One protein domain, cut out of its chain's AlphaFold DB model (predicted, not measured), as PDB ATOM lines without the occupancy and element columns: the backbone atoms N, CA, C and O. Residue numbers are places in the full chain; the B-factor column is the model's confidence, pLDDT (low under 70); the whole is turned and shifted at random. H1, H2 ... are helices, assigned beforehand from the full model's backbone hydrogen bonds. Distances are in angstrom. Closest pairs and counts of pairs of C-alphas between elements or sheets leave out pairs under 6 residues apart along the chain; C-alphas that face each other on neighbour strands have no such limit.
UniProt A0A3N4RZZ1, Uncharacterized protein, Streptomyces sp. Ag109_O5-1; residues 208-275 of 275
ATOM      1  N   GLY A 208     293.534 175.648 192.380       81.62
ATOM      2  CA  GLY A 208     293.436 175.347 193.806       81.62
ATOM      3  C   GLY A 208     292.620 174.082 194.083       81.62
ATOM      4  O   GLY A 208     291.812 173.651 193.259       81.62
ATOM      5  N   ARG A 209     292.800 173.520 195.285       82.06
ATOM      6  CA  ARG A 209     291.997 172.394 195.773       82.06
ATOM      7  C   ARG A 209     290.503 172.774 195.812       82.06
ATOM      8  O   ARG A 209     290.152 173.771 196.451       82.06
ATOM      9  N   PRO A 210     289.601 171.968 195.227       83.44
ATOM     10  CA  PRO A 210     288.159 172.181 195.313       83.44
ATOM     11  C   PRO A 210     287.618 172.175 196.753       83.44
ATOM     12  O   PRO A 210     287.983 171.328 197.574       83.44
ATOM     13  N   GLN A 211     286.686 173.087 197.053       79.06
ATOM     14  CA  GLN A 211     285.998 173.135 198.348       79.06
ATOM     15  C   GLN A 211     285.118 171.886 198.510       79.06
ATOM     16  O   GLN A 211     284.112 171.736 197.823       79.06
ATOM     17  N   GLY A 212     285.520 170.972 199.395       80.56
ATOM     18  CA  GLY A 212     284.802 169.721 199.665       80.56
ATOM     19  C   GLY A 212     285.648 168.455 199.532       80.56
ATOM     20  O   GLY A 212     285.201 167.393 199.956       80.56
ATOM     21  N   ILE A 213     286.874 168.547 199.003       83.06
ATOM     22  CA  ILE A 213     287.810 167.415 198.987       83.06
ATOM     23  C   ILE A 213     288.605 167.410 200.305       83.06
ATOM     24  O   ILE A 213     289.339 168.370 200.567       83.06
ATOM     25  N   PRO A 214     288.467 166.370 201.152       83.94
ATOM     26  CA  PRO A 214     289.182 166.277 202.424       83.94
ATOM     27  C   PRO A 214     290.671 165.996 202.217       83.94
ATOM     28  O   PRO A 214     291.084 165.470 201.184       83.94
ATOM     29  N   ASP A 215     291.498 166.389 203.184       84.31
ATOM     30  CA  ASP A 215     292.935 166.087 203.193       84.31
ATOM     31  C   ASP A 215     293.150 164.567 203.199       84.31
ATOM     32  O   ASP A 215     292.501 163.842 203.966       84.31
ATOM     33  N   VAL A 216     294.038 164.075 202.329       87.31
ATOM     34  CA  VAL A 216     294.341 162.648 202.235       87.31
ATOM     35  C   VAL A 216     294.855 162.125 203.572       87.31
ATOM     36  O   VAL A 216     294.401 161.065 204.002       87.31
ATOM     37  N   ALA A 217     295.692 162.875 204.296       82.69
ATOM     38  CA  ALA A 217     296.177 162.452 205.612       82.69
ATOM     39  C   ALA A 217     295.022 162.214 206.604       82.69
ATOM     40  O   ALA A 217     295.029 161.248 207.372       82.69
ATOM     41  N   VAL A 218     293.979 163.046 206.536       84.00
ATOM     42  CA  VAL A 218     292.790 162.944 207.393       84.00
ATOM     43  C   VAL A 218     291.941 161.724 207.034       84.00
ATOM     44  O   VAL A 218     291.449 161.044 207.933       84.00
ATOM     45  N   VAL A 219     291.782 161.414 205.745       84.94
ATOM     46  CA  VAL A 219     291.003 160.250 205.285       84.94
ATOM     47  C   VAL A 219     291.720 158.936 205.588       84.94
ATOM     48  O   VAL A 219     291.086 157.965 206.001       84.94
ATOM     49  N   LEU A 220     293.038 158.895 205.395       84.62
ATOM     50  CA  LEU A 220     293.851 157.703 205.642       84.62
ATOM     51  C   LEU A 220     293.847 157.302 207.115       84.62
ATOM     52  O   LEU A 220     293.730 156.121 207.429       84.62
ATOM     53  N   ASN A 221     293.860 158.282 208.016       79.31
ATOM     54  CA  ASN A 221     293.786 158.031 209.453       79.31
ATOM     55  C   ASN A 221     292.433 157.425 209.895       79.31
ATOM     56  O   ASN A 221     292.314 156.883 210.989       79.31
ATOM     57  N   GLN A 222     291.396 157.502 209.050       77.81
ATOM     58  CA  GLN A 222     290.040 157.061 209.382       77.81
ATOM     59  C   GLN A 222     289.712 155.618 208.965       77.81
ATOM     60  O   GLN A 222     288.617 155.154 209.290       77.81
ATOM     61  N   ARG A 223     290.569 154.884 208.231       65.38
ATOM     62  CA  ARG A 223     290.159 153.579 207.670       65.38
ATOM     63  C   ARG A 223     291.240 152.504 207.549       65.38
ATOM     64  O   ARG A 223     292.331 152.726 207.044       65.38
ATOM     65  N   ILE A 224     290.801 151.271 207.823       63.38
ATOM     66  CA  ILE A 224     291.335 150.023 207.265       63.38
ATOM     67  C   ILE A 224     290.811 149.921 205.820       63.38
ATOM     68  O   ILE A 224     289.651 149.575 205.602       63.38
ATOM     69  N   ILE A 225     291.630 150.285 204.829       63.16
ATOM     70  CA  ILE A 225     291.295 150.184 203.396       63.16
ATOM     71  C   ILE A 225     292.168 149.098 202.771       63.16
ATOM     72  O   ILE A 225     293.393 149.143 202.872       63.16
ATOM     73  N   THR A 226     291.555 148.135 202.087       60.06
ATOM     74  CA  THR A 226     292.285 147.187 201.236       60.06
ATOM     75  C   THR A 226     292.882 147.938 200.048       60.06
ATOM     76  O   THR A 226     292.141 148.572 199.298       60.06
ATOM     77  N   ARG A 227     294.207 147.884 199.871       68.19
ATOM     78  CA  ARG A 227     294.907 148.595 198.789       68.19
ATOM     79  C   ARG A 227     295.537 147.651 197.783       68.19
ATOM     80  O   ARG A 227     296.071 146.603 198.147       68.19
ATOM     81  N   GLU A 228     295.518 148.070 196.526       73.19
ATOM     82  CA  GLU A 228     296.265 147.404 195.467       73.19
ATOM     83  C   GLU A 228     297.782 147.567 195.644       73.19
ATOM     84  O   GLU A 228     298.287 148.548 196.197       73.19
ATOM     85  N   SER A 229     298.535 146.567 195.181       70.94
ATOM     86  CA  SER A 229     299.994 146.613 195.231       70.94
ATOM     87  C   SER A 229     300.531 147.563 194.163       70.94
ATOM     88  O   SER A 229     300.285 147.357 192.973       70.94
ATOM     89  N   LEU A 230     301.347 148.536 194.582       76.31
ATOM     90  CA  LEU A 230     302.045 149.496 193.713       76.31
ATOM     91  C   LEU A 230     302.847 148.821 192.580       76.31
ATOM     92  O   LEU A 230     303.043 149.409 191.519       76.31
ATOM     93  N   ASP A 231     303.301 147.584 192.792       73.50
ATOM     94  CA  ASP A 231     304.090 146.833 191.806       73.50
ATOM     95  C   ASP A 231     303.312 146.488 190.533       73.50
ATOM     96  O   ASP A 231     303.929 146.232 189.503       73.50
ATOM     97  N   SER A 232     301.979 146.484 190.590       72.81
ATOM     98  CA  SER A 232     301.138 146.158 189.431       72.81
ATOM     99  C   SER A 232     301.072 147.313 188.428       72.81
ATOM    100  O   SER A 232     300.877 147.082 187.239       72.81
ATOM    101  N   SER A 233     301.257 148.550 188.899       78.31
ATOM    102  CA  SER A 233     301.033 149.766 188.105       78.31
ATOM    103  C   SER A 233     302.327 150.461 187.677       78.31
ATOM    104  O   SER A 233     302.301 151.305 186.785       78.31
ATOM    105  N   VAL A 234     303.467 150.144 188.307       83.81
ATOM    106  CA  VAL A 234     304.727 150.873 188.102       83.81
ATOM    107  C   VAL A 234     305.784 149.988 187.431       83.81
ATOM    108  O   VAL A 234     306.103 148.921 187.957       83.81
ATOM    109  N   PRO A 235     306.421 150.440 186.331       87.31
ATOM    110  CA  PRO A 235     307.500 149.696 185.690       87.31
ATOM    111  C   PRO A 235     308.649 149.364 186.653       87.31
ATOM    112  O   PRO A 235     309.259 150.250 187.262       87.31
ATOM    113  N   ALA A 236     309.018 148.082 186.728       86.62
ATOM    114  CA  ALA A 236     310.059 147.587 187.634       86.62
ATOM    115  C   ALA A 236     311.434 148.250 187.419       86.62
ATOM    116  O   ALA A 236     312.213 148.389 188.368       86.62
ATOM    117  N   ALA A 237     311.719 148.719 186.196       90.81
ATOM    118  CA  ALA A 237     312.949 149.430 185.846       90.81
ATOM    119  C   ALA A 237     313.199 150.669 186.728       90.81
ATOM    120  O   ALA A 237     314.345 150.968 187.062       90.81
ATOM    121  N   LEU A 238     312.134 151.341 187.181       89.31
ATOM    122  CA  LEU A 238     312.224 152.534 188.027       89.31
ATOM    123  C   LEU A 238     312.590 152.216 189.484       89.31
ATOM    124  O   LEU A 238     312.935 153.123 190.246       89.31
ATOM    125  N   LYS A 239     312.501 150.940 189.893       91.12
ATOM    126  CA  LYS A 239     312.756 150.466 191.267       91.12
ATOM    127  C   LYS A 239     312.017 151.303 192.325       91.12
ATOM    128  O   LYS A 239     312.513 151.476 193.441       91.12
ATOM    129  N   LEU A 240     310.832 151.821 191.986       91.44
ATOM    130  CA  LEU A 240     310.126 152.820 192.790       91.44
ATOM    131  C   LEU A 240     309.763 152.282 194.176       91.44
ATOM    132  O   LEU A 240     310.084 152.919 195.175       91.44
ATOM    133  N   LYS A 241     309.230 151.054 194.258       91.12
ATOM    134  CA  LYS A 241     308.959 150.375 195.535       91.12
ATOM    135  C   LYS A 241     310.181 150.333 196.453       91.12
ATOM    136  O   LYS A 241     310.059 150.569 197.651       91.12
ATOM    137  N   LYS A 242     311.374 150.061 195.912       93.00
ATOM    138  CA  LYS A 242     312.616 150.027 196.701       93.00
ATOM    139  C   LYS A 242     312.994 151.418 197.213       93.00
ATOM    140  O   LYS A 242     313.412 151.541 198.359       93.00
ATOM    141  N   ARG A 243     312.838 152.448 196.377       94.56
ATOM    142  CA  ARG A 243     313.114 153.843 196.751       94.56
ATOM    143  C   ARG A 243     312.159 154.330 197.839       94.56
ATOM    144  O   ARG A 243     312.632 154.870 198.829       94.56
ATOM    145  N   ILE A 244     310.861 154.054 197.701       93.88
ATOM    146  CA  ILE A 244     309.850 154.407 198.709       93.88
ATOM    147  C   ILE A 244     310.123 153.672 200.023       93.88
ATOM    148  O   ILE A 244     310.119 154.302 201.068       93.88
ATOM    149  N   LYS A 245     310.449 152.372 199.994       93.25
ATOM    150  CA  LYS A 245     310.819 151.637 201.220       93.25
ATOM    151  C   LYS A 245     312.037 152.224 201.924       93.25
ATOM    152  O   LYS A 245     312.082 152.240 203.147       93.25
ATOM    153  N   ARG A 246     313.038 152.674 201.161       96.38
ATOM    154  CA  ARG A 246     314.219 153.311 201.745       96.38
ATOM    155  C   ARG A 246     313.867 154.659 202.368       96.38
ATOM    156  O   ARG A 246     314.235 154.888 203.508       96.38
ATOM    157  N   PHE A 247     313.106 155.482 201.646       94.75
ATOM    158  CA  PHE A 247     312.576 156.741 202.162       94.75
ATOM    159  C   PHE A 247     311.766 156.527 203.446       94.75
ATOM    160  O   PHE A 247     311.994 157.228 204.422       94.75
ATOM    161  N   ALA A 248     310.890 155.523 203.477       94.38
ATOM    162  CA  ALA A 248     310.095 155.202 204.652       94.38
ATOM    163  C   ALA A 248     310.977 154.852 205.858       94.38
ATOM    164  O   ALA A 248     310.756 155.368 206.943       94.38
ATOM    165  N   LEU A 249     312.021 154.044 205.656       96.38
ATOM    166  CA  LEU A 249     312.967 153.695 206.715       96.38
ATOM    167  C   LEU A 249     313.758 154.907 207.224       96.38
ATOM    168  O   LEU A 249     313.989 155.023 208.420       96.38
ATOM    169  N   ASP A 250     314.167 155.803 206.325       96.00
ATOM    170  CA  ASP A 250     314.934 156.998 206.688       96.00
ATOM    171  C   ASP A 250     314.060 158.068 207.393       96.00
ATOM    172  O   ASP A 250     314.608 158.952 208.045       96.00
ATOM    173  N   ASN A 251     312.724 157.985 207.289       94.88
ATOM    174  CA  ASN A 251     311.763 158.939 207.869       94.88
ATOM    175  C   ASN A 251     310.813 158.304 208.906       94.88
ATOM    176  O   ASN A 251     309.793 158.900 209.235       94.88
ATOM    177  N   GLU A 252     311.116 157.097 209.397       92.44
ATOM    178  CA  GLU A 252     310.304 156.379 210.401       92.44
ATOM    179  C   GLU A 252     308.851 156.075 209.957       92.44
ATOM    180  O   GLU A 252     307.953 155.892 210.774       92.44
ATOM    181  N   LEU A 253     308.609 155.977 208.645       91.38
ATOM    182  CA  LEU A 253     307.304 155.679 208.030       91.38
ATOM    183  C   LEU A 253     307.159 154.207 207.609       91.38
ATOM    184  O   LEU A 253     306.306 153.866 206.792       91.38
ATOM    185  N   ASP A 254     308.022 153.317 208.094       90.12
ATOM    186  CA  ASP A 254     308.059 151.901 207.703       90.12
ATOM    187  C   ASP A 254     306.820 151.105 208.145       90.12
ATOM    188  O   ASP A 254     306.485 150.087 207.535       90.12
ATOM    189  N   HIS A 255     306.121 151.601 209.163       88.50
ATOM    190  CA  HIS A 255     304.840 151.084 209.633       88.50
ATOM    191  C   HIS A 255     303.664 151.422 208.699       88.50
ATOM    192  O   HIS A 255     302.614 150.784 208.795       88.50
ATOM    193  N   LEU A 256     303.819 152.395 207.791       87.94
ATOM    194  CA  LEU A 256     302.766 152.803 206.863       87.94
ATOM    195  C   LEU A 256     302.781 151.948 205.586       87.94
ATOM    196  O   LEU A 256     303.846 151.631 205.041       87.94
ATOM    197  N   PRO A 257     301.607 151.589 205.036       88.62
ATOM    198  CA  PRO A 257     301.550 150.917 203.750       88.62
ATOM    199  C   PRO A 257     302.036 151.866 202.646       88.62
ATOM    200  O   PRO A 257     301.723 153.053 202.625       88.62
ATOM    201  N   LEU A 258     302.776 151.334 201.667       88.69
ATOM    202  CA  LEU A 258     303.378 152.151 200.601       88.69
ATOM    203  C   LEU A 258     302.359 153.000 199.833       88.69
ATOM    204  O   LEU A 258     302.699 154.094 199.392       88.69
ATOM    205  N   GLY A 259     301.137 152.491 199.655       87.81
ATOM    206  CA  GLY A 259     300.068 153.226 198.981       87.81
ATOM    207  C   GLY A 259     299.694 154.520 199.703       87.81
ATOM    208  O   GLY A 259     299.430 155.513 199.036       87.81
ATOM    209  N   ASP A 260     299.752 154.542 201.035       88.62
ATOM    210  CA  ASP A 260     299.428 155.728 201.835       88.62
ATOM    211  C   ASP A 260     300.520 156.789 201.708       88.62
ATOM    212  O   ASP A 260     300.220 157.957 201.483       88.62
ATOM    213  N   ILE A 261     301.790 156.369 201.731       91.06
ATOM    214  CA  ILE A 261     302.933 157.262 201.488       91.06
ATOM    215  C   ILE A 261     302.805 157.925 200.110       91.06
ATOM    216  O   ILE A 261     303.018 159.126 199.968       91.06
ATOM    217  N   VAL A 262     302.437 157.147 199.086       92.06
ATOM    218  CA  VAL A 262     302.238 157.664 197.724       92.06
ATOM    219  C   VAL A 262     301.031 158.597 197.655       92.06
ATOM    220  O   VAL A 262     301.118 159.631 197.001       92.06
ATOM    221  N   ALA A 263     299.925 158.253 198.314       90.50
ATOM    222  CA  ALA A 263     298.715 159.063 198.313       90.50
ATOM    223  C   ALA A 263     298.954 160.432 198.964       90.50
ATOM    224  O   ALA A 263     298.605 161.440 198.360       90.50
ATOM    225  N   VAL A 264     299.609 160.476 200.131       92.38
ATOM    226  CA  VAL A 264     299.977 161.736 200.800       92.38
ATOM    227  C   VAL A 264     300.945 162.545 199.938       92.38
ATOM    228  O   VAL A 264     300.702 163.719 199.689       92.38
ATOM    229  N   ALA A 265     301.997 161.916 199.404       92.94
ATOM    230  CA  ALA A 265     302.962 162.616 198.556       92.94
ATOM    231  C   ALA A 265     302.318 163.196 197.285       92.94
ATOM    232  O   ALA A 265     302.689 164.279 196.836       92.94
ATOM    233  N   MET A 266     301.361 162.479 196.691       93.00
ATOM    234  CA  MET A 266     300.624 162.970 195.530       93.00
ATOM    235  C   MET A 266     299.668 164.100 195.914       93.00
ATOM    236  O   MET A 266     299.556 165.066 195.167       93.00
ATOM    237  N   ASP A 267     299.020 164.012 197.074       91.44
ATOM    238  CA  ASP A 267     298.138 165.063 197.578       91.44
ATOM    239  C   ASP A 267     298.893 166.368 197.851       91.44
ATOM    240  O   ASP A 267     298.465 167.440 197.428       91.44
ATOM    241  N   GLU A 268     300.069 166.285 198.474       91.81
ATOM    242  CA  GLU A 268     300.962 167.431 198.664       91.81
ATOM    243  C   GLU A 268     301.447 167.993 197.326       91.81
ATOM    244  O   GLU A 268     301.483 169.207 197.119       91.81
ATOM    245  N   TRP A 269     301.806 167.126 196.380       92.19
ATOM    246  CA  TRP A 269     302.247 167.546 195.055       92.19
ATOM    247  C   TRP A 269     301.144 168.253 194.259       92.19
ATOM    248  O   TRP A 269     301.415 169.250 193.590       92.19
ATOM    249  N   LEU A 270     299.902 167.771 194.344       90.69
ATOM    250  CA  LEU A 270     298.739 168.424 193.745       90.69
ATOM    251  C   LEU A 270     298.464 169.752 194.450       90.69
ATOM    252  O   LEU A 270     298.438 170.795 193.801       90.69
ATOM    253  N   SER A 271     298.406 169.743 195.780       88.12
ATOM    254  CA  SER A 271     298.104 170.927 196.587       88.12
ATOM    255  C   SER A 271     299.136 172.045 196.398       88.12
ATOM    256  O   SER A 271     298.765 173.205 196.232       88.12
ATOM    257  N   THR A 272     300.434 171.718 196.348       88.00
ATOM    258  CA  THR A 272     301.516 172.695 196.092       88.00
ATOM    259  C   THR A 272     301.431 173.326 194.709       88.00
ATOM    260  O   THR A 272     301.866 174.459 194.517       88.00
ATOM    261  N   ARG A 273     300.839 172.616 193.751       88.38
ATOM    262  CA  ARG A 273     300.565 173.108 192.401       88.38
ATOM    263  C   ARG A 273     299.196 173.763 192.289       88.38
ATOM    264  O   ARG A 273     298.864 174.276 191.229       88.38
ATOM    265  N   GLY A 274     298.404 173.770 193.355       84.25
ATOM    266  CA  GLY A 274     297.035 174.260 193.341       84.25
ATOM    267  C   GLY A 274     296.088 173.326 192.590       84.25
ATOM    268  O   GLY A 274     295.332 173.794 191.757       84.25
ATOM    269  N   PHE A 275     296.118 172.024 192.840       80.88
ATOM    270  CA  PHE A 275     295.105 171.076 192.365       80.88
ATOM    271  C   PHE A 275     294.386 170.420 193.544       80.88
ATOM    272  O   PHE A 275     295.007 170.307 194.625       80.88
TER     273      PHE A 275
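Overview. This is residues 208 to 275 of the 275 residues of an uncharacterized protein of Streptomyces sp. Ag109_O5-1 (UniProt A0A3N4RZZ1). The helix H3 runs through the middle, with the short helix H1 on its side and H2 set across its first end. A long link, residues 221 to 239, swings out from H1 to H2, and its residues 232 to 238 stick out. The printed part has 68 residues with three named helices, H1, H2 and H3 in chain order, and no named strand; the class is all helix, though 31 residues are in named elements. It is only just loose, close to compact, with a radius of gyration of the C-alphas of 13.2 A and spans of 37 by 26 by 24 A.

Along the chain. H1 is residues 216 to 220, 6.0 A long, beginning at C-alpha 216 (294.341, 162.648, 202.235). H2 is residues 240 to 250, 15.3 A. H3 is residues 258 to 272, 21.1 A, ending at C-alpha 272 (301.516, 172.695, 196.092).

Arrangement. H1 touches H3; their closest C-alphas, of Val 216 and Val 264, are 5.9 A apart. H1 and H2 are apart. H2 touches H3 through residues 258 to 261 of H3 alone, about perpendicular at 88 degrees; the closest C-alphas, of Ile 244 and Leu 258, are 7.1 A apart. In H1, H2 and H3 every O i to N i+4 pair is within hydrogen-bond range.

Size, cuts and confidence. The C-alphas of Gln 211 and Ala 237, the two farthest apart, are 38.0 A apart; those of Gly 208 and Phe 275, the first and last printed, are 4.8 A apart. The printed part has no cut. The link from H1 to H2 is long; that from H2 to H3 is short. Residues 223 to 227 have pLDDT under 70.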